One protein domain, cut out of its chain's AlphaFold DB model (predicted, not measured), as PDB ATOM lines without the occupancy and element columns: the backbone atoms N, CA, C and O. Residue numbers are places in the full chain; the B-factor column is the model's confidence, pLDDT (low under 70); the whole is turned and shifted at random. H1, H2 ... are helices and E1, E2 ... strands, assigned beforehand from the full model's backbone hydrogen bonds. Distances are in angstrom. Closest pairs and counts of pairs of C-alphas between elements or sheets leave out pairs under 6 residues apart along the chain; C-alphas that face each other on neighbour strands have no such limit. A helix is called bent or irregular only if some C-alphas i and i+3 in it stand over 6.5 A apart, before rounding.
ATOM      1  N   MET A   7    -129.272 389.021   5.315       85.00
ATOM      2  CA  MET A   7    -129.286 389.709   6.595       85.00
ATOM      3  C   MET A   7    -129.240 388.661   7.702       85.00
ATOM      4  O   MET A   7    -129.933 387.650   7.626       85.00
ATOM      5  N   VAL A   8    -128.414 388.889   8.721       86.56
ATOM      6  CA  VAL A   8    -128.372 388.049   9.922       86.56
ATOM      7  C   VAL A   8    -128.796 388.892  11.106       86.56
ATOM      8  O   VAL A   8    -128.271 389.984  11.324       86.56
ATOM      9  N   ARG A   9    -129.749 388.381  11.879       88.12
ATOM     10  CA  ARG A   9    -130.255 389.019  13.087       88.12
ATOM     11  C   ARG A   9    -130.069 388.077  14.258       88.12
ATOM     12  O   ARG A   9    -130.720 387.040  14.342       88.12
ATOM     13  N   MET A  10    -129.191 388.481  15.162       89.12
ATOM     14  CA  MET A  10    -128.989 387.809  16.436       89.12
ATOM     15  C   MET A  10    -129.926 388.433  17.467       89.12
ATOM     16  O   MET A  10    -129.923 389.658  17.641       89.12
ATOM     17  N   ARG A  11    -130.710 387.615  18.170       84.69
ATOM     18  CA  ARG A  11    -131.519 388.071  19.304       84.69
ATOM     19  C   ARG A  11    -131.226 387.235  20.537       84.69
ATOM     20  O   ARG A  11    -130.991 386.032  20.458       84.69
ATOM     21  N   GLU A  12    -131.258 387.904  21.678       79.00
ATOM     22  CA  GLU A  12    -131.464 387.245  22.960       79.00
ATOM     23  C   GLU A  12    -132.959 387.304  23.269       79.00
ATOM     24  O   GLU A  12    -133.629 388.297  22.966       79.00
ATOM     25  N   ASP A  13    -133.506 386.216  23.794       68.44
ATOM     26  CA  ASP A  13    -134.935 386.136  24.040       68.44
ATOM     27  C   ASP A  13    -135.330 386.888  25.322       68.44
ATOM     28  O   ASP A  13    -135.447 386.325  26.417       68.44
ATOM     29  N   GLU A  14    -135.559 388.193  25.163       57.62
ATOM     30  CA  GLU A  14    -136.004 389.090  26.234       57.62
ATOM     31  C   GLU A  14    -137.384 388.716  26.799       57.62
ATOM     32  O   GLU A  14    -137.707 389.090  27.927       57.62
ATOM     33  N   HIS A  15    -138.212 387.994  26.035       57.47
ATOM     34  CA  HIS A  15    -139.573 387.636  26.448       57.47
ATOM     35  C   HIS A  15    -139.592 386.383  27.327       57.47
ATOM     36  O   HIS A  15    -140.511 386.202  28.131       57.47
ATOM     37  N   HIS A  16    -138.575 385.532  27.202       58.44
ATOM     38  CA  HIS A  16    -138.517 384.238  27.877       58.44
ATOM     39  C   HIS A  16    -137.400 384.135  28.925       58.44
ATOM     40  O   HIS A  16    -137.217 383.083  29.545       58.44
ATOM     41  N   GLY A  17    -136.752 385.264  29.219       53.69
ATOM     42  CA  GLY A  17    -135.956 385.453  30.425       53.69
ATOM     43  C   GLY A  17    -134.497 385.039  30.306       53.69
ATOM     44  O   GLY A  17    -133.848 384.909  31.338       53.69
ATOM     45  N   VAL A  18    -133.968 384.861  29.089       58.44
ATOM     46  CA  VAL A  18    -132.521 384.681  28.880       58.44
ATOM     47  C   VAL A  18    -131.860 386.056  28.909       58.44
ATOM     48  O   VAL A  18    -131.481 386.618  27.884       58.44
ATOM     49  N   TYR A  19    -131.802 386.657  30.096       61.16
ATOM     50  CA  TYR A  19    -131.247 387.995  30.248       61.16
ATOM     51  C   TYR A  19    -129.723 387.954  30.262       61.16
ATOM     52  O   TYR A  19    -129.101 387.277  31.081       61.16
ATOM     53  N   GLY A  20    -129.120 388.756  29.386       67.38
ATOM     54  CA  GLY A  20    -127.705 389.070  29.458       67.38
ATOM     55  C   GLY A  20    -126.794 388.115  28.704       67.38
ATOM     56  O   GLY A  20    -125.611 388.098  29.026       67.38
ATOM     57  N   VAL A  21    -127.272 387.391  27.683       71.94
ATOM     58  CA  VAL A  21    -126.381 386.659  26.756       71.94
ATOM     59  C   VAL A  21    -125.346 387.622  26.179       71.94
ATOM     60  O   VAL A  21    -124.166 387.290  26.121       71.94
ATOM     61  N   ARG A  22    -125.750 388.864  25.872       74.75
ATOM     62  CA  ARG A  22    -124.849 389.940  25.417       74.75
ATOM     63  C   ARG A  22    -123.744 390.328  26.408       74.75
ATOM     64  O   ARG A  22    -122.758 390.943  26.009       74.75
ATOM     65  N   ASN A  23    -123.862 389.963  27.686       69.50
ATOM     66  CA  ASN A  23    -122.778 390.146  28.656       69.50
ATOM     67  C   ASN A  23    -121.669 389.089  28.487       69.50
ATOM     68  O   ASN A  23    -120.520 389.359  28.842       69.50
ATOM     69  N   PHE A  24    -122.004 387.920  27.926       64.19
ATOM     70  CA  PHE A  24    -121.135 386.743  27.787       64.19
ATOM     71  C   PHE A  24    -120.803 386.360  26.338       64.19
ATOM     72  O   PHE A  24    -119.951 385.497  26.127       64.19
ATOM     73  N   ALA A  25    -121.475 386.967  25.358       72.62
ATOM     74  CA  ALA A  25    -121.204 386.829  23.935       72.62
ATOM     75  C   ALA A  25    -121.394 388.159  23.191       72.62
ATOM     76  O   ALA A  25    -122.447 388.790  23.300       72.62
ATOM     77  N   ASP A  26    -120.417 388.563  22.376       80.94
ATOM     78  CA  ASP A  26    -120.570 389.639  21.395       80.94
ATOM     79  C   ASP A  26    -121.416 389.135  20.216       80.94
ATOM     80  O   ASP A  26    -120.924 388.691  19.172       80.94
ATOM     81  N   LEU A  27    -122.735 389.182  20.412       83.81
ATOM     82  CA  LEU A  27    -123.706 388.738  19.418       83.81
ATOM     83  C   LEU A  27    -123.594 389.520  18.101       83.81
ATOM     84  O   LEU A  27    -123.879 388.956  17.047       83.81
ATOM     85  N   ASP A  28    -123.139 390.773  18.116       84.56
ATOM     86  CA  ASP A  28    -123.018 391.573  16.894       84.56
ATOM     87  C   ASP A  28    -121.809 391.100  16.060       84.56
ATOM     88  O   ASP A  28    -121.907 390.922  14.840       84.56
ATOM     89  N   SER A  29    -120.687 390.795  16.721       83.62
ATOM     90  CA  SER A  29    -119.512 390.154  16.110       83.62
ATOM     91  C   SER A  29    -119.828 388.759  15.567       83.62
ATOM     92  O   SER A  29    -119.414 388.424  14.451       83.62
ATOM     93  N   ILE A  30    -120.587 387.949  16.313       85.06
ATOM     94  CA  ILE A  30    -121.043 386.624  15.864       85.06
ATOM     95  C   ILE A  30    -121.942 386.759  14.635       85.06
ATOM     96  O   ILE A  30    -121.686 386.111  13.619       85.06
ATOM     97  N   GLY A  31    -122.939 387.646  14.687       85.38
ATOM     98  CA  GLY A  31    -123.857 387.903  13.580       85.38
ATOM     99  C   GLY A  31    -123.123 388.285  12.298       85.38
ATOM    100  O   GLY A  31    -123.385 387.707  11.248       85.38
ATOM    101  N   LYS A  32    -122.118 389.167  12.392       83.50
ATOM    102  CA  LYS A  32    -121.280 389.557  11.248       83.50
ATOM    103  C   LYS A  32    -120.480 388.389  10.665       83.50
ATOM    104  O   LYS A  32    -120.304 388.302   9.453       83.50
ATOM    105  N   LYS A  33    -119.982 387.476  11.502       86.25
ATOM    106  CA  LYS A  33    -119.251 386.284  11.034       86.25
ATOM    107  C   LYS A  33    -120.166 385.288  10.339       86.25
ATOM    108  O   LYS A  33    -119.775 384.725   9.322       86.25
ATOM    109  N   ILE A  34    -121.379 385.110  10.855       87.19
ATOM    110  CA  ILE A  34    -122.403 384.285  10.213       87.19
ATOM    111  C   ILE A  34    -122.836 384.921   8.892       87.19
ATOM    112  O   ILE A  34    -122.955 384.216   7.898       87.19
ATOM    113  N   GLU A  35    -123.004 386.243   8.844       85.50
ATOM    114  CA  GLU A  35    -123.322 386.967   7.609       85.50
ATOM    115  C   GLU A  35    -122.234 386.734   6.554       85.50
ATOM    116  O   GLU A  35    -122.544 386.273   5.459       85.50
ATOM    117  N   ASN A  36    -120.958 386.919   6.913       84.00
ATOM    118  CA  ASN A  36    -119.826 386.632   6.027       84.00
ATOM    119  C   ASN A  36    -119.800 385.163   5.568       84.00
ATOM    120  O   ASN A  36    -119.507 384.877   4.406       84.00
ATOM    121  N   TYR A  37    -120.095 384.224   6.472       85.25
ATOM    122  CA  TYR A  37    -120.177 382.803   6.140       85.25
ATOM    123  C   TYR A  37    -121.268 382.545   5.097       85.25
ATOM    124  O   TYR A  37    -121.004 381.935   4.060       85.25
ATOM    125  N   VAL A  38    -122.470 383.068   5.330       82.75
ATOM    126  CA  VAL A  38    -123.631 382.874   4.458       82.75
ATOM    127  C   VAL A  38    -123.413 383.555   3.108       82.75
ATOM    128  O   VAL A  38    -123.689 382.950   2.077       82.75
ATOM    129  N   GLU A  39    -122.842 384.761   3.084       82.81
ATOM    130  CA  GLU A  39    -122.426 385.437   1.850       82.81
ATOM    131  C   GLU A  39    -121.407 384.600   1.058       82.81
ATOM    132  O   GLU A  39    -121.502 384.512  -0.165       82.81
ATOM    133  N   SER A  40    -120.471 383.922   1.735       80.12
ATOM    134  CA  SER A  40    -119.464 383.077   1.074       80.12
ATOM    135  C   SER A  40    -120.045 381.819   0.414       80.12
ATOM    136  O   SER A  40    -119.493 381.317  -0.573       80.12
ATOM    137  N   ILE A  41    -121.170 381.316   0.930       77.06
ATOM    138  CA  ILE A  41    -121.881 380.158   0.374       77.06
ATOM    139  C   ILE A  41    -123.068 380.562  -0.508       77.06
ATOM    140  O   ILE A  41    -123.580 379.713  -1.233       77.06
ATOM    141  N   LEU A  42    -123.462 381.841  -0.525       74.56
ATOM    142  CA  LEU A  42    -124.574 382.379  -1.317       74.56
ATOM    143  C   LEU A  42    -124.485 382.026  -2.813       74.56
ATOM    144  O   LEU A  42    -125.494 381.578  -3.352       74.56
ATOM    145  N   PRO A  43    -123.314 382.100  -3.488       71.75
ATOM    146  CA  PRO A  43    -123.197 381.696  -4.894       71.75
ATOM    147  C   PRO A  43    -123.451 380.201  -5.144       71.75
ATOM    148  O   PRO A  43    -123.531 379.771  -6.290       71.75
ATOM    149  N   ARG A  44    -123.506 379.395  -4.079       68.12
ATOM    150  CA  ARG A  44    -123.713 377.939  -4.109       68.12
ATOM    151  C   ARG A  44    -125.160 377.563  -3.786       68.12
ATOM    152  O   ARG A  44    -125.547 376.404  -3.944       68.12
ATOM    153  N   ILE A  45    -125.946 378.536  -3.330       66.19
ATOM    154  CA  ILE A  45    -127.383 378.418  -3.145       66.19
ATOM    155  C   ILE A  45    -128.027 378.525  -4.521       66.19
ATOM    156  O   ILE A  45    -127.771 379.480  -5.252       66.19
ATOM    157  N   ASP A  46    -128.868 377.551  -4.873       62.31
ATOM    158  CA  ASP A  46    -129.700 377.644  -6.070       62.31
ATOM    159  C   ASP A  46    -130.801 378.690  -5.832       62.31
ATOM    160  O   ASP A  46    -131.939 378.404  -5.448       62.31
ATOM    161  N   ILE A  47    -130.405 379.952  -5.983       57.69
ATOM    162  CA  ILE A  47    -131.273 381.115  -5.841       57.69
ATOM    163  C   ILE A  47    -132.190 381.299  -7.055       57.69
ATOM    164  O   ILE A  47    -133.035 382.186  -7.003       57.69
ATOM    165  N   GLU A  48    -132.126 380.451  -8.099       53.44
ATOM    166  CA  GLU A  48    -133.154 380.428  -9.160       53.44
ATOM    167  C   GLU A  48    -134.543 380.072  -8.584       53.44
ATOM    168  O   GLU A  48    -135.591 380.306  -9.194       53.44
ATOM    169  N   GLY A  49    -134.570 379.522  -7.363       57.12
ATOM    170  CA  GLY A  49    -135.766 379.339  -6.551       57.12
ATOM    171  C   GLY A  49    -136.345 380.615  -5.929       57.12
ATOM    172  O   GLY A  49    -137.556 380.653  -5.703       57.12
ATOM    173  N   LEU A  50    -135.522 381.634  -5.658       63.00
ATOM    174  CA  LEU A  50    -135.935 382.880  -5.013       63.00
ATOM    175  C   LEU A  50    -136.441 383.862  -6.073       63.00
ATOM    176  O   LEU A  50    -135.784 384.107  -7.082       63.00
ATOM    177  N   ALA A  51    -137.621 384.440  -5.854       65.50
ATOM    178  CA  ALA A  51    -138.132 385.467  -6.751       65.50
ATOM    179  C   ALA A  51    -137.168 386.671  -6.804       65.50
ATOM    180  O   ALA A  51    -136.570 387.060  -5.799       65.50
ATOM    181  N   GLU A  52    -137.013 387.272  -7.984       68.75
ATOM    182  CA  GLU A  52    -136.068 388.369  -8.204       68.75
ATOM    183  C   GLU A  52    -136.317 389.543  -7.233       68.75
ATOM    184  O   GLU A  52    -137.448 390.015  -7.045       68.75
ATOM    185  N   GLY A  53    -135.245 390.010  -6.584       72.94
ATOM    186  CA  GLY A  53    -135.290 391.093  -5.598       72.94
ATOM    187  C   GLY A  53    -135.718 390.681  -4.186       72.94
ATOM    188  O   GLY A  53    -135.950 391.569  -3.365       72.94
ATOM    189  N   TRP A  54    -135.830 389.380  -3.898       75.69
ATOM    190  CA  TRP A  54    -136.026 388.876  -2.538       75.69
ATOM    191  C   TRP A  54    -134.702 388.709  -1.782       75.69
ATOM    192  O   TRP A  54    -133.656 388.463  -2.384       75.69
ATOM    193  N   LYS A  55    -134.754 388.855  -0.456       80.88
ATOM    194  CA  LYS A  55    -133.613 388.734   0.463       80.88
ATOM    195  C   LYS A  55    -133.777 387.533   1.382       80.88
ATOM    196  O   LYS A  55    -134.902 387.182   1.742       80.88
ATOM    197  N   LEU A  56    -132.656 386.944   1.784       81.50
ATOM    198  CA  LEU A  56    -132.611 385.930   2.830       81.50
ATOM    199  C   LEU A  56    -132.342 386.604   4.177       81.50
ATOM    200  O   LEU A  56    -131.386 387.364   4.309       81.50
ATOM    201  N   ASP A  57    -133.172 386.322   5.170       86.38
ATOM    202  CA  ASP A  57    -133.036 386.838   6.530       86.38
ATOM    203  C   ASP A  57    -132.913 385.649   7.490       86.38
ATOM    204  O   ASP A  57    -133.742 384.736   7.502       86.38
ATOM    205  N   LEU A  58    -131.819 385.619   8.239       88.94
ATOM    206  CA  LEU A  58    -131.507 384.570   9.197       88.94
ATOM    207  C   LEU A  58    -131.741 385.120  10.594       88.94
ATOM    208  O   LEU A  58    -131.010 385.994  11.061       88.94
ATOM    209  N   PHE A  59    -132.758 384.588  11.252       90.31
ATOM    210  CA  PHE A  59    -133.072 384.872  12.639       90.31
ATOM    211  C   PHE A  59    -132.436 383.806  13.508       90.31
ATOM    212  O   PHE A  59    -132.753 382.625  13.376       90.31
ATOM    213  N   ILE A  60    -131.507 384.229  14.356       91.69
ATOM    214  CA  ILE A  60    -130.792 383.344  15.266       91.69
ATOM    215  C   ILE A  60    -131.114 383.795  16.680       91.69
ATOM    216  O   ILE A  60    -130.639 384.838  17.142       91.69
ATOM    217  N   ASP A  61    -131.946 383.000  17.337       90.25
ATOM    218  CA  ASP A  61    -132.482 383.274  18.656       90.25
ATOM    219  C   ASP A  61    -131.715 382.432  19.688       90.25
ATOM    220  O   ASP A  61    -131.632 381.206  19.611       90.25
ATOM    221  N   CYS A  62    -131.076 383.108  20.641       89.19
ATOM    222  CA  CYS A  62    -130.383 382.477  21.761       89.19
ATOM    223  C   CYS A  62    -131.395 382.216  22.885       89.19
ATOM    224  O   CYS A  62    -131.866 383.163  23.518       89.19
ATOM    225  N   GLU A  63    -131.727 380.945  23.133       86.62
ATOM    226  CA  GLU A  63    -132.864 380.549  23.976       86.62
ATOM    227  C   GLU A  63    -132.509 379.507  25.053       86.62
ATOM    228  O   GLU A  63    -131.535 378.764  24.952       86.62
ATOM    229  N   CYS A  64    -133.360 379.393  26.078       83.25
ATOM    230  CA  CYS A  64    -133.339 378.294  27.050       83.25
ATOM    231  C   CYS A  64    -134.127 377.088  26.512       83.25
ATOM    232  O   CYS A  64    -135.272 376.848  26.905       83.25
ATOM    233  N   THR A  65    -133.529 376.330  25.593       83.06
ATOM    234  CA  THR A  65    -134.157 375.140  24.999       83.06
ATOM    235  C   THR A  65    -133.297 373.881  25.136       83.06
ATOM    236  O   THR A  65    -132.157 373.945  25.586       83.06
ATOM    237  N   ASP A  66    -133.858 372.708  24.830       82.19
ATOM    238  CA  ASP A  66    -133.179 371.420  24.983       82.19
ATOM    239  C   ASP A  66    -132.242 371.090  23.818       82.19
ATOM    240  O   ASP A  66    -131.326 370.282  23.972       82.19
ATOM    241  N   ARG A  67    -132.490 371.667  22.638       88.38
ATOM    242  CA  ARG A  67    -131.829 371.298  21.382       88.38
ATOM    243  C   ARG A  67    -131.690 372.493  20.459       88.38
ATOM    244  O   ARG A  67    -132.514 373.397  20.491       88.38
ATOM    245  N   ILE A  68    -130.688 372.461  19.582       91.62
ATOM    246  CA  ILE A  68    -130.619 373.414  18.472       91.62
ATOM    247  C   ILE A  68    -131.814 373.119  17.567       91.62
ATOM    248  O   ILE A  68    -131.955 371.997  17.072       91.62
ATOM    249  N   ALA A  69    -132.691 374.097  17.377       90.81
ATOM    250  CA  ALA A  69    -133.931 373.925  16.639       90.81
ATOM    251  C   ALA A  69    -133.924 374.810  15.398       90.81
ATOM    252  O   ALA A  69    -133.667 376.000  15.482       90.81
ATOM    253  N   VAL A  70    -134.235 374.248  14.232       89.38
ATOM    254  CA  VAL A  70    -134.416 375.037  13.010       89.38
ATOM    255  C   VAL A  70    -135.823 374.871  12.490       89.38
ATOM    256  O   VAL A  70    -136.300 373.751  12.301       89.38
ATOM    257  N   TYR A  71    -136.498 375.984  12.248       87.19
ATOM    258  CA  TYR A  71    -137.870 375.966  11.780       87.19
ATOM    259  C   TYR A  71    -137.961 375.398  10.353       87.19
ATOM    260  O   TYR A  71    -137.221 375.792   9.455       87.19
ATOM    261  N   LYS A  72    -138.880 374.449  10.132       83.12
ATOM    262  CA  LYS A  72    -138.988 373.694   8.863       83.12
ATOM    263  C   LYS A  72    -139.519 374.500   7.676       83.12
ATOM    264  O   LYS A  72    -139.452 374.030   6.541       83.12
ATOM    265  N   LYS A  73    -140.132 375.655   7.931       79.62
ATOM    266  CA  LYS A  73    -140.767 376.497   6.910       79.62
ATOM    267  C   LYS A  73    -140.077 377.847   6.866       79.62
ATOM    268  O   LYS A  73    -139.694 378.365   7.907       79.62
ATOM    269  N   PHE A  74    -140.009 378.462   5.693       77.44
ATOM    270  CA  PHE A  74    -139.715 379.887   5.655       77.44
ATOM    271  C   PHE A  74    -140.883 380.667   6.255       77.44
ATOM    272  O   PHE A  74    -142.045 380.338   5.996       77.44
ATOM    273  N   TYR A  75    -140.593 381.727   7.005       79.31
ATOM    274  CA  TYR A  75    -141.562 382.814   7.082       79.31
ATOM    275  C   TYR A  75    -141.321 383.741   5.886       79.31
ATOM    276  O   TYR A  75    -140.185 383.980   5.472       79.31
ATOM    277  N   GLN A  76    -142.407 384.223   5.296       77.94
ATOM    278  CA  GLN A  76    -142.368 385.090   4.129       77.94
ATOM    279  C   GLN A  76    -142.932 386.448   4.527       77.94
ATOM    280  O   GLN A  76    -144.048 386.531   5.039       77.94
ATOM    281  N   LYS A  77    -142.174 387.517   4.283       81.75
ATOM    282  CA  LYS A  77    -142.670 388.887   4.435       81.75
ATOM    283  C   LYS A  77    -142.730 389.538   3.062       81.75
ATOM    284  O   LYS A  77    -141.740 390.072   2.572       81.75
ATOM    285  N   THR A  78    -143.895 389.436   2.427       78.06
ATOM    286  CA  THR A  78    -144.154 389.881   1.047       78.06
ATOM    287  C   THR A  78    -143.901 391.366   0.833       78.06
ATOM    288  O   THR A  78    -143.349 391.733  -0.199       78.06
ATOM    289  N   GLU A  79    -144.247 392.204   1.809       79.62
ATOM    290  CA  GLU A  79    -144.033 393.658   1.746       79.62
ATOM    291  C   GLU A  79    -142.546 394.024   1.638       79.62
ATOM    292  O   GLU A  79    -142.183 394.911   0.869       79.62
ATOM    293  N   ASP A  80    -141.685 393.277   2.335       79.25
ATOM    294  CA  ASP A  80    -140.237 393.513   2.371       79.25
ATOM    295  C   ASP A  80    -139.457 392.608   1.405       79.25
ATOM    296  O   ASP A  80    -138.235 392.715   1.307       79.25
ATOM    297  N   LYS A  81    -140.157 391.706   0.699       82.25
ATOM    298  CA  LYS A  81    -139.577 390.638  -0.124       82.25
ATOM    299  C   LYS A  81    -138.518 389.828   0.640       82.25
ATOM    300  O   LYS A  81    -137.399 389.648   0.169       82.25
ATOM    301  N   ILE A  82    -138.857 389.340   1.834       81.31
ATOM    302  CA  ILE A  82    -137.938 388.567   2.685       81.31
ATOM    303  C   ILE A  82    -138.382 387.107   2.798       81.31
ATOM    304  O   ILE A  82    -139.537 386.836   3.139       81.31
ATOM    305  N   TYR A  83    -137.438 386.190   2.580       82.81
ATOM    306  CA  TYR A  83    -137.505 384.800   3.025       82.81
ATOM    307  C   TYR A  83    -136.702 384.632   4.303       82.81
ATOM    308  O   TYR A  83    -135.545 385.032   4.374       82.81
ATOM    309  N   GLY A  84    -137.324 384.027   5.302       84.44
ATOM    310  CA  GLY A  84    -136.796 383.974   6.647       84.44
ATOM    311  C   GLY A  84    -136.561 382.579   7.191       84.44
ATOM    312  O   GLY A  84    -137.485 381.767   7.153       84.44
ATOM    313  N   ILE A  85    -135.379 382.314   7.745       87.12
ATOM    314  CA  ILE A  85    -135.081 381.080   8.491       87.12
ATOM    315  C   ILE A  85    -134.931 381.442   9.965       87.12
ATOM    316  O   ILE A  85    -134.201 382.376  10.285       87.12
ATOM    317  N   SER A  86    -135.602 380.698  10.846       90.12
ATOM    318  CA  SER A  86    -135.460 380.836  12.302       90.12
ATOM    319  C   SER A  86    -134.660 379.666  12.854       90.12
ATOM    320  O   SER A  86    -135.012 378.510  12.599       90.12
ATOM    321  N   ILE A  87    -133.598 379.975  13.586       92.25
ATOM    322  CA  ILE A  87    -132.700 379.032  14.243       92.25
ATOM    323  C   ILE A  87    -132.655 379.394  15.722       92.25
ATOM    324  O   ILE A  87    -132.246 380.495  16.072       92.25
ATOM    325  N   ASP A  88    -132.994 378.441  16.571       92.12
ATOM    326  CA  ASP A  88    -132.974 378.603  18.015       92.12
ATOM    327  C   ASP A  88    -131.765 377.828  18.550       92.12
ATOM    328  O   ASP A  88    -131.622 376.622  18.313       92.12
ATOM    329  N   ILE A  89    -130.864 378.521  19.242       93.44
ATOM    330  CA  ILE A  89    -129.637 377.950  19.800       93.44
ATOM    331  C   ILE A  89    -129.793 377.849  21.318       93.44
ATOM    332  O   ILE A  89    -129.939 378.885  21.974       93.44
ATOM    333  N   PRO A  90    -129.734 376.635  21.902       92.06
ATOM    334  CA  PRO A  90    -129.861 376.454  23.333       92.06
ATOM    335  C   PRO A  90    -128.612 376.975  24.021       92.06
ATOM    336  O   PRO A  90    -127.508 376.500  23.744       92.06
ATOM    337  N   ILE A  91    -128.780 377.921  24.932       91.88
ATOM    338  CA  ILE A  91    -127.680 378.440  25.734       91.88
ATOM    339  C   ILE A  91    -127.431 377.480  26.902       91.88
ATOM    340  O   ILE A  91    -128.363 377.235  27.665       91.88
ATOM    341  N   PRO A  92    -126.223 376.894  27.034       85.19
ATOM    342  CA  PRO A  92    -125.934 376.002  28.148       85.19
ATOM    343  C   PRO A  92    -125.894 376.780  29.454       85.19
ATOM    344  O   PRO A  92    -125.408 377.912  29.475       85.19
ATOM    345  N   ASP A  93    -126.309 376.149  30.544       82.56
ATOM    346  CA  ASP A  93    -125.991 376.614  31.891       82.56
ATOM    347  C   ASP A  93    -124.617 376.102  32.373       82.56
ATOM    348  O   ASP A  93    -123.955 375.280  31.729       82.56
ATOM    349  N   GLU A  94    -124.161 376.613  33.514       75.56
ATOM    350  CA  GLU A  94    -122.872 376.255  34.120       75.56
ATOM    351  C   GLU A  94    -122.746 374.779  34.541       75.56
ATOM    352  O   GLU A  94    -121.632 374.305  34.768       75.56
ATOM    353  N   THR A  95    -123.852 374.033  34.616       77.62
ATOM    354  CA  THR A  95    -123.853 372.584  34.877       77.62
ATOM    355  C   THR A  95    -123.677 371.765  33.598       77.62
ATOM    356  O   THR A  95    -123.182 370.639  33.648       77.62
ATOM    357  N   GLN A  96    -124.052 372.333  32.450       79.50
ATOM    358  CA  GLN A  96    -123.980 371.689  31.139       79.50
ATOM    359  C   GLN A  96    -122.651 371.948  30.424       79.50
ATOM    360  O   GLN A  96    -122.173 371.079  29.694       79.50
ATOM    361  N   ALA A  97    -122.050 373.126  30.622       75.00
ATOM    362  CA  ALA A  97    -120.781 373.495  29.999       75.00
ATOM    363  C   ALA A  97    -119.925 374.384  30.918       75.00
ATOM    364  O   ALA A  97    -120.462 375.298  31.551       75.00
ATOM    365  N   PRO A  98    -118.581 374.255  30.907       63.12
ATOM    366  CA  PRO A  98    -117.691 375.155  31.655       63.12
ATOM    367  C   PRO A  98    -117.881 376.640  31.305       63.12
ATOM    368  O   PRO A  98    -117.657 377.522  32.134       63.12
ATOM    369  N   TYR A  99    -118.343 376.929  30.087       70.81
ATOM    370  CA  TYR A  99    -118.633 378.270  29.580       70.81
ATOM    371  C   TYR A  99    -120.125 378.651  29.629       70.81
ATOM    372  O   TYR A  99    -120.465 379.756  29.222       70.81
ATOM    373  N   GLY A 100    -121.005 377.796  30.161       71.00
ATOM    374  CA  GLY A 100    -122.449 378.049  30.218       71.00
ATOM    375  C   GLY A 100    -122.863 379.174  31.172       71.00
ATOM    376  O   GLY A 100    -122.100 379.566  32.051       71.00
ATOM    377  N   MET A 101    -124.047 379.743  30.981       72.38
ATOM    378  CA  MET A 101    -124.553 380.854  31.783       72.38
ATOM    379  C   MET A 101    -124.803 380.443  33.247       72.38
ATOM    380  O   MET A 101    -125.184 379.303  33.514       72.38
ATOM    381  N   PRO A 102    -124.583 381.353  34.210       65.50
ATOM    382  CA  PRO A 102    -124.838 381.076  35.619       65.50
ATOM    383  C   PRO A 102    -126.337 380.939  35.889       65.50
ATOM    384  O   PRO A 102    -127.148 381.650  35.291       65.50
ATOM    385  N   LEU A 103    -126.689 380.050  36.816       71.69
ATOM    386  CA  LEU A 103    -128.068 379.869  37.258       71.69
ATOM    387  C   LEU A 103    -128.519 381.049  38.145       71.69
ATOM    388  O   LEU A 103    -127.727 381.613  38.902       71.69
ATOM    389  N   ASP A 104    -129.793 381.424  38.050       72.56
ATOM    390  CA  ASP A 104    -130.458 382.379  38.936       72.56
ATOM    391  C   ASP A 104    -130.764 381.771  40.321       72.56
ATOM    392  O   ASP A 104    -130.407 380.629  40.623       72.56
ATOM    393  N   GLU A 105    -131.427 382.541  41.190       72.62
ATOM    394  CA  GLU A 105    -131.815 382.090  42.538       72.62
ATOM    395  C   GLU A 105    -132.748 380.862  42.519       72.62
ATOM    396  O   GLU A 105    -132.769 380.095  43.484       72.62
ATOM    397  N   ASP A 106    -133.466 380.639  41.414       73.00
ATOM    398  CA  ASP A 106    -134.343 379.487  41.189       73.00
ATOM    399  C   ASP A 106    -133.605 378.297  40.543       73.00
ATOM    400  O   ASP A 106    -134.219 377.270  40.222       73.00
ATOM    401  N   GLY A 107    -132.284 378.408  40.355       75.69
ATOM    402  CA  GLY A 107    -131.453 377.373  39.759       75.69
ATOM    403  C   GLY A 107    -131.681 377.215  38.255       75.69
ATOM    404  O   GLY A 107    -131.612 376.091  37.756       75.69
ATOM    405  N   LYS A 108    -132.010 378.296  37.532       76.00
ATOM    406  CA  LYS A 108    -132.271 378.292  36.080       76.00
ATOM    407  C   LYS A 108    -131.601 379.478  35.385       76.00
ATOM    408  O   LYS A 108    -131.383 380.517  35.977       76.00
ATOM    409  N   ILE A 109    -131.297 379.359  34.096       74.50
ATOM    410  CA  ILE A 109    -130.829 380.496  33.266       74.50
ATOM    411  C   ILE A 109    -131.982 381.304  32.640       74.50
ATOM    412  O   ILE A 109    -131.756 382.324  31.996       74.50
ATOM    413  N   GLY A 110    -133.220 380.829  32.795       77.62
ATOM    414  CA  GLY A 110    -134.420 381.386  32.181       77.62
ATOM    415  C   GLY A 110    -135.558 380.364  32.158       77.62
ATOM    416  O   GLY A 110    -135.467 379.278  32.744       77.62
ATOM    417  N   ARG A 111    -136.667 380.679  31.478       76.12
ATOM    418  CA  ARG A 111    -137.749 379.698  31.308       76.12
ATOM    419  C   ARG A 111    -137.354 378.673  30.251       76.12
ATOM    420  O   ARG A 111    -137.140 379.018  29.098       76.12
ATOM    421  N   PHE A 112    -137.299 377.411  30.659       79.25
ATOM    422  CA  PHE A 112    -136.947 376.301  29.783       79.25
ATOM    423  C   PHE A 112    -138.130 375.844  28.923       79.25
ATOM    424  O   PHE A 112    -139.218 375.594  29.455       79.25
ATOM    425  N   TYR A 113    -137.899 375.647  27.623       77.00
ATOM    426  CA  TYR A 113    -138.903 375.124  26.695       77.00
ATOM    427  C   TYR A 113    -138.369 373.974  25.854       77.00
ATOM    428  O   TYR A 113    -137.273 374.015  25.295       77.00
ATOM    429  N   ARG A 114    -139.216 372.958  25.701       81.00
ATOM    430  CA  ARG A 114    -138.956 371.825  24.822       81.00
ATOM    431  C   ARG A 114    -139.514 372.115  23.436       81.00
ATOM    432  O   ARG A 114    -140.711 372.387  23.315       81.00
ATOM    433  N   LYS A 115    -138.680 372.046  22.398       80.69
ATOM    434  CA  LYS A 115    -139.132 372.301  21.021       80.69
ATOM    435  C   LYS A 115    -139.801 371.051  20.442       80.69
ATOM    436  O   LYS A 115    -139.349 369.924  20.643       80.69
ATOM    437  N   ASP A 116    -140.911 371.249  19.735       78.38
ATOM    438  CA  ASP A 116    -141.684 370.161  19.131       78.38
ATOM    439  C   ASP A 116    -141.053 369.706  17.802       78.38
ATOM    440  O   ASP A 116    -140.863 370.493  16.870       78.38
ATOM    441  N   ILE A 117    -140.792 368.401  17.679       75.88
ATOM    442  CA  ILE A 117    -140.277 367.752  16.464       75.88
ATOM    443  C   ILE A 117    -141.203 367.997  15.258       75.88
ATOM    444  O   ILE A 117    -140.751 367.954  14.112       75.88
ATOM    445  N   GLY A 118    -142.496 368.268  15.469       81.19
ATOM    446  CA  GLY A 118    -143.449 368.569  14.400       81.19
ATOM    447  C   GLY A 118    -143.028 369.768  13.543       81.19
ATOM    448  O   GLY A 118    -142.985 369.663  12.314       81.19
ATOM    449  N   LEU A 119    -142.635 370.871  14.184       82.00
ATOM    450  CA  LEU A 119    -142.358 372.160  13.532       82.00
ATOM    451  C   LEU A 119    -140.873 372.410  13.246       82.00
ATOM    452  O   LEU A 119    -140.552 373.183  12.341       82.00
ATOM    453  N   TYR A 120    -139.980 371.728  13.963       87.12
ATOM    454  CA  TYR A 120    -138.546 371.997  13.926       87.12
ATOM    455  C   TYR A 120    -137.733 370.780  13.486       87.12
ATOM    456  O   TYR A 120    -138.091 369.624  13.726       87.12
ATOM    457  N   HIS A 121    -136.612 371.041  12.828       88.25
ATOM    458  CA  HIS A 121    -135.484 370.128  12.788       88.25
ATOM    459  C   HIS A 121    -134.663 370.314  14.057       88.25
ATOM    460  O   HIS A 121    -134.291 371.438  14.371       88.25
ATOM    461  N   LEU A 122    -134.389 369.228  14.778       89.81
ATOM    462  CA  LEU A 122    -133.658 369.284  16.040       89.81
ATOM    463  C   LEU A 122    -132.271 368.667  15.873       89.81
ATOM    464  O   LEU A 122    -132.142 367.572  15.323       89.81
ATOM    465  N   LEU A 123    -131.259 369.360  16.378       88.62
ATOM    466  CA  LEU A 123    -129.873 368.915  16.452       88.62
ATOM    467  C   LEU A 123    -129.451 368.867  17.922       88.62
ATOM    468  O   LEU A 123    -129.842 369.723  18.719       88.62
ATOM    469  N   GLU A 124    -128.666 367.852  18.281       89.19
ATOM    470  CA  GLU A 124    -128.115 367.755  19.634       89.19
ATOM    471  C   GLU A 124    -127.047 368.842  19.839       89.19
ATOM    472  O   GLU A 124    -126.196 369.026  18.957       89.19
ATOM    473  N   PRO A 125    -127.075 369.559  20.974       87.06
ATOM    474  CA  PRO A 125    -126.019 370.490  21.325       87.06
ATOM    475  C   PRO A 125    -124.761 369.731  21.768       87.06
ATOM    476  O   PRO A 125    -124.829 368.755  22.511       87.06
ATOM    477  N   GLU A 126    -123.597 370.194  21.320       85.94
ATOM    478  CA  GLU A 126    -122.290 369.574  21.590       85.94
ATOM    479  C   GLU A 126    -121.477 370.442  22.556       85.94
ATOM    480  O   GLU A 126    -120.454 371.022  22.199       85.94
ATOM    481  N   TYR A 127    -121.970 370.600  23.783       76.06
ATOM    482  CA  TYR A 127    -121.408 371.542  24.759       76.06
ATOM    483  C   TYR A 127    -119.944 371.280  25.151       76.06
ATOM    484  O   TYR A 127    -119.254 372.165  25.650       76.06
ATOM    485  N   ASP A 128    -119.457 370.063  24.954       72.12
ATOM    486  CA  ASP A 128    -118.107 369.635  25.303       72.12
ATOM    487  C   ASP A 128    -117.063 369.937  24.216       72.12
ATOM    488  O   ASP A 128    -115.864 369.809  24.464       72.12
ATOM    489  N   GLN A 129    -117.488 370.362  23.022       73.19
ATOM    490  CA  GLN A 129    -116.594 370.556  21.874       73.19
ATOM    491  C   GLN A 129    -116.016 371.970  21.752       73.19
ATOM    492  O   GLN A 129    -115.119 372.198  20.937       73.19
ATOM    493  N   TYR A 130    -116.503 372.923  22.546       77.81
ATOM    494  CA  TYR A 130    -116.183 374.340  22.382       77.81
ATOM    495  C   TYR A 130    -115.477 374.909  23.610       77.81
ATOM    496  O   TYR A 130    -115.664 374.450  24.734       77.81
ATOM    497  N   VAL A 131    -114.639 375.925  23.401       65.69
ATOM    498  CA  VAL A 131    -113.848 376.530  24.486       65.69
ATOM    499  C   VAL A 131    -114.543 377.718  25.152       65.69
ATOM    500  O   VAL A 131    -114.156 378.110  26.251       65.69
ATOM    501  N   ASN A 132    -115.547 378.311  24.500       75.50
ATOM    502  CA  ASN A 132    -116.323 379.431  25.031       75.50
ATOM    503  C   ASN A 132    -117.725 379.525  24.397       75.50
ATOM    504  O   ASN A 132    -118.026 378.854  23.404       75.50
ATOM    505  N   LEU A 133    -118.571 380.384  24.979       80.88
ATOM    506  CA  LEU A 133    -119.967 380.550  24.573       80.88
ATOM    507  C   LEU A 133    -120.116 381.115  23.150       80.88
ATOM    508  O   LEU A 133    -120.987 380.662  22.415       80.88
ATOM    509  N   GLU A 134    -119.259 382.047  22.724       82.06
ATOM    510  CA  GLU A 134    -119.330 382.607  21.365       82.06
ATOM    511  C   GLU A 134    -119.037 381.566  20.299       82.06
ATOM    512  O   GLU A 134    -119.748 381.483  19.300       82.06
ATOM    513  N   GLN A 135    -117.985 380.773  20.511       82.12
ATOM    514  CA  GLN A 135    -117.598 379.711  19.598       82.12
ATOM    515  C   GLN A 135    -118.720 378.682  19.497       82.12
ATOM    516  O   GLN A 135    -119.069 378.271  18.392       82.12
ATOM    517  N   TYR A 136    -119.317 378.319  20.634       89.69
ATOM    518  CA  TYR A 136    -120.480 377.446  20.665       89.69
ATOM    519  C   TYR A 136    -121.652 378.024  19.857       89.69
ATOM    520  O   TYR A 136    -122.174 377.323  18.992       89.69
ATOM    521  N   ILE A 137    -122.043 379.288  20.077       89.94
ATOM    522  CA  ILE A 137    -123.156 379.929  19.351       89.94
ATOM    523  C   ILE A 137    -122.852 379.995  17.850       89.94
ATOM    524  O   ILE A 137    -123.676 379.583  17.035       89.94
ATOM    525  N   LEU A 138    -121.663 380.469  17.472       89.50
ATOM    526  CA  LEU A 138    -121.249 380.618  16.078       89.50
ATOM    527  C   LEU A 138    -121.240 379.277  15.337       89.50
ATOM    528  O   LEU A 138    -121.824 379.160  14.260       89.50
ATOM    529  N   LEU A 139    -120.580 378.264  15.898       87.50
ATOM    530  CA  LEU A 139    -120.432 376.972  15.232       87.50
ATOM    531  C   LEU A 139    -121.735 376.166  15.261       87.50
ATOM    532  O   LEU A 139    -122.045 375.497  14.277       87.50
ATOM    533  N   SER A 140    -122.552 376.305  16.308       91.75
ATOM    534  CA  SER A 140    -123.906 375.736  16.334       91.75
ATOM    535  C   SER A 140    -124.808 376.372  15.277       91.75
ATOM    536  O   SER A 140    -125.532 375.651  14.594       91.75
ATOM    537  N   ALA A 141    -124.728 377.694  15.084       91.38
ATOM    538  CA  ALA A 141    -125.458 378.396  14.032       91.38
ATOM    539  C   ALA A 141    -125.036 377.923  12.638       91.38
ATOM    540  O   ALA A 141    -125.887 377.577  11.823       91.38
ATOM    541  N   ILE A 142    -123.728 377.864  12.372       88.44
ATOM    542  CA  ILE A 142    -123.185 377.391  11.091       88.44
ATOM    543  C   ILE A 142    -123.620 375.949  10.829       88.44
ATOM    544  O   ILE A 142    -124.144 375.652   9.761       88.44
ATOM    545  N   LYS A 143    -123.505 375.069  11.828       88.19
ATOM    546  CA  LYS A 143    -123.950 373.676  11.728       88.19
ATOM    547  C   LYS A 143    -125.449 373.568  11.451       88.19
ATOM    548  O   LYS A 143    -125.864 372.731  10.651       88.19
ATOM    549  N   ALA A 144    -126.262 374.401  12.097       89.81
ATOM    550  CA  ALA A 144    -127.702 374.457  11.878       89.81
ATOM    551  C   ALA A 144    -128.041 374.926  10.457       89.81
ATOM    552  O   ALA A 144    -128.871 374.303   9.793       89.81
ATOM    553  N   ILE A 145    -127.357 375.967   9.975       87.00
ATOM    554  CA  ILE A 145    -127.455 376.456   8.597       87.00
ATOM    555  C   ILE A 145    -127.093 375.320   7.642       87.00
ATOM    556  O   ILE A 145    -127.946 374.891   6.875       87.00
ATOM    557  N   ASP A 146    -125.899 374.741   7.747       83.44
ATOM    558  CA  ASP A 146    -125.433 373.665   6.866       83.44
ATOM    559  C   ASP A 146    -126.373 372.464   6.857       83.44
ATOM    560  O   ASP A 146    -126.683 371.907   5.800       83.44
ATOM    561  N   PHE A 147    -126.876 372.079   8.031       84.88
ATOM    562  CA  PHE A 147    -127.851 371.009   8.148       84.88
ATOM    563  C   PHE A 147    -129.117 371.326   7.351       84.88
ATOM    564  O   PHE A 147    -129.594 370.488   6.586       84.88
ATOM    565  N   VAL A 148    -129.653 372.531   7.489       80.81
ATOM    566  CA  VAL A 148    -130.884 372.951   6.813       80.81
ATOM    567  C   VAL A 148    -130.680 373.079   5.311       80.81
ATOM    568  O   VAL A 148    -131.501 372.585   4.538       80.81
ATOM    569  N   LEU A 149    -129.543 373.636   4.889       75.62
ATOM    570  CA  LEU A 149    -129.149 373.675   3.484       75.62
ATOM    571  C   LEU A 149    -128.992 372.247   2.921       75.62
ATOM    572  O   LEU A 149    -129.362 371.985   1.781       75.62
ATOM    573  N   SER A 150    -128.532 371.278   3.722       75.50
ATOM    574  CA  SER A 150    -128.435 369.871   3.296       75.50
ATOM    575  C   SER A 150    -129.787 369.169   3.140       75.50
ATOM    576  O   SER A 150    -129.912 368.241   2.338       75.50
ATOM    577  N   LYS A 151    -130.796 369.571   3.922       75.44
ATOM    578  CA  LYS A 151    -132.131 368.956   3.915       75.44
ATOM    579  C   LYS A 151    -133.063 369.561   2.874       75.44
ATOM    580  O   LYS A 151    -134.023 368.894   2.500       75.44
ATOM    581  N   GLY A 152    -132.756 370.767   2.402       71.31
ATOM    582  CA  GLY A 152    -133.672 371.567   1.603       71.31
ATOM    583  C   GLY A 152    -134.773 372.171   2.473       71.31
ATOM    584  O   GLY A 152    -135.125 371.653   3.534       71.31
ATOM    585  N   LEU A 153    -135.319 373.297   2.025       71.19
ATOM    586  CA  LEU A 153    -136.408 373.986   2.713       71.19
ATOM    587  C   LEU A 153    -137.603 374.158   1.784       71.19
ATOM    588  O   LEU A 153    -137.449 374.367   0.583       71.19
ATOM    589  N   TYR A 154    -138.808 374.104   2.348       68.62
ATOM    590  CA  TYR A 154    -140.044 374.260   1.585       68.62
ATOM    591  C   TYR A 154    -140.591 375.683   1.715       68.62
ATOM    592  O   TYR A 154    -140.815 376.172   2.824       68.62
ATOM    593  N   SER A 155    -140.876 376.312   0.575       64.38
ATOM    594  CA  SER A 155    -141.661 377.545   0.486       64.38
ATOM    595  C   SER A 155    -142.729 377.393  -0.591       64.38
ATOM    596  O   SER A 155    -142.407 377.035  -1.718       64.38
ATOM    597  N   ASP A 156    -143.997 377.644  -0.256       63.62
ATOM    598  CA  ASP A 156    -145.134 377.616  -1.198       63.62
ATOM    599  C   ASP A 156    -145.189 376.376  -2.114       63.62
ATOM    600  O   ASP A 156    -145.501 376.451  -3.300       63.62
ATOM    601  N   GLY A 157    -144.854 375.204  -1.565       63.16
ATOM    602  CA  GLY A 157    -144.849 373.935  -2.302       63.16
ATOM    603  C   GLY A 157    -143.641 373.722  -3.223       63.16
ATOM    604  O   GLY A 157    -143.536 372.657  -3.830       63.16
ATOM    605  N   LYS A 158    -142.707 374.678  -3.296       63.09
ATOM    606  CA  LYS A 158    -141.418 374.540  -3.982       63.09
ATOM    607  C   LYS A 158    -140.325 374.231  -2.958       63.09
ATOM    608  O   LYS A 158    -140.171 374.920  -1.951       63.09
ATOM    609  N   GLU A 159    -139.582 373.161  -3.209       68.62
ATOM    610  CA  GLU A 159    -138.403 372.805  -2.422       68.62
ATOM    611  C   GLU A 159    -137.210 373.610  -2.947       68.62
ATOM    612  O   GLU A 159    -136.841 373.492  -4.117       68.62
ATOM    613  N   ILE A 160    -136.628 374.441  -2.091       65.56
ATOM    614  CA  ILE A 160    -135.364 375.121  -2.356       65.56
ATOM    615  C   ILE A 160    -134.263 374.111  -2.020       65.56
ATOM    616  O   ILE A 160    -134.039 373.785  -0.851       65.56
ATOM    617  N   LYS A 161    -133.641 373.560  -3.067       58.50
ATOM    618  CA  LYS A 161    -132.551 372.579  -2.982       58.50
ATOM    619  C   LYS A 161    -131.219 373.256  -3.236       58.50
ATOM    620  O   LYS A 161    -131.130 374.181  -4.026       58.50
TER     621      LYS A 161
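Overview. This is residues 7 to 161 of the 533 residues of an uncharacterized protein of Ventosimonas gracilis (UniProt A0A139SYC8). One twisted sheet of six strands makes a wall, and two long helices, H2 and H3, lie side by side over one of its faces. A small hairpin, E7 and E8, sits at one end of the long axis, past the end of H3, while residues 91 to 109 loop out at the opposite end before the chain comes back toward E6. The printed part has 155 residues, with three named helices and eight named strands in the order E1 H1 H2 E2 E3 E4 E5 E6 H3 E7 E8; the class is mixed, helices and strands. The large sheet is branched and mixed: E1 with E2 and E2 with E5 are parallel pairs, while E3 with E5, E4 with E5 and E3 with E6 are antiparallel. The whole is compact, with a radius of gyration of the C-alphas of 15.8 A, yet elongated, spanning 51 by 30 by 28 A.

Arrangement. Begin at E5, residues 82 to 90, the strand with three neighbours. On one side of it find E2, residues 55 to 63, parallel at 20 degrees, with N 59 and O 85 2.8 A apart. On the other side are E3, residues 68 to 71, beside residues 86 to 90, and E4, residues 75 to 77, beside residues 82 to 84. E3 is antiparallel to E5 at 158 degrees, with N 69 and O 88 at 2.9 A; E4 and E5 form a hairpin, with N 84 and O 75 at 2.9 A. Next to E2 look for the edge strand E1, residues 7 to 12, parallel at 16 degrees, with N 9 and O 58 at 2.8 A. Next to E3 is the edge strand E6, residues 120 to 123, antiparallel, with N 70 and O 121 at 2.8 A. Now look at the helices. H2, residues 27 to 44, is over E1 and E2 at a height over the sheet of 9.0 A; its closest C-alphas to E1 are those of Glu 35 and Val 8, 5.7 A apart. H3, residues 133 to 151, is on the same face at a height of 8.7 A, over E3 and E5; the C-alphas of Ala 144 and Val 70, its closest to E3, are 6.8 A apart. With residues 134 to 142 alone H3 touches H2, the same way at a shallow tilt of 26 degrees; their closest C-alphas are those of Leu 138 and Ile 30, at 6.0 A. H1, residues 21 to 24, only grazes the sheet with residues 21 to 22. E1, H1 and H2, and E2 form a strand-helix-strand unit, two parallel neighbour strands joined through helices, with a left-handed crossover. E7, residues 153 to 155, and E8, residues 158 to 160, form an antiparallel hairpin, with N 160 and O 153 at 2.8 A. Every O i to N i+4 pair is within hydrogen-bond range in H3, 12 of 14 are in H2, and H1 is too short for such a pair.

Along the chain. Find C-alpha 7 at (-129.286, 389.709, 6.595), where E1 begins. E2 runs 24.9 A and E5 25.3 A. H2 covers 25.9 A and is irregular, C-alphas 40 and 43 being 7.2 A apart. H3 starts at C-alpha 133, (-119.967, 380.550, 24.573), and runs 26.6 A; E8 ends at C-alpha 160, (-135.364, 375.121, -2.356).

Size, cuts and confidence. The C-alphas farthest apart, those of Glu 48 and Glu 105, are 51.7 A apart. The printed part has no cut. The one long link joins E5 to E6, with 29 residues. The mean pLDDT of the printed part is 78.5; 30 residues are under 70, among them residues 13 to 20, 44 to 52 and 154 to 161.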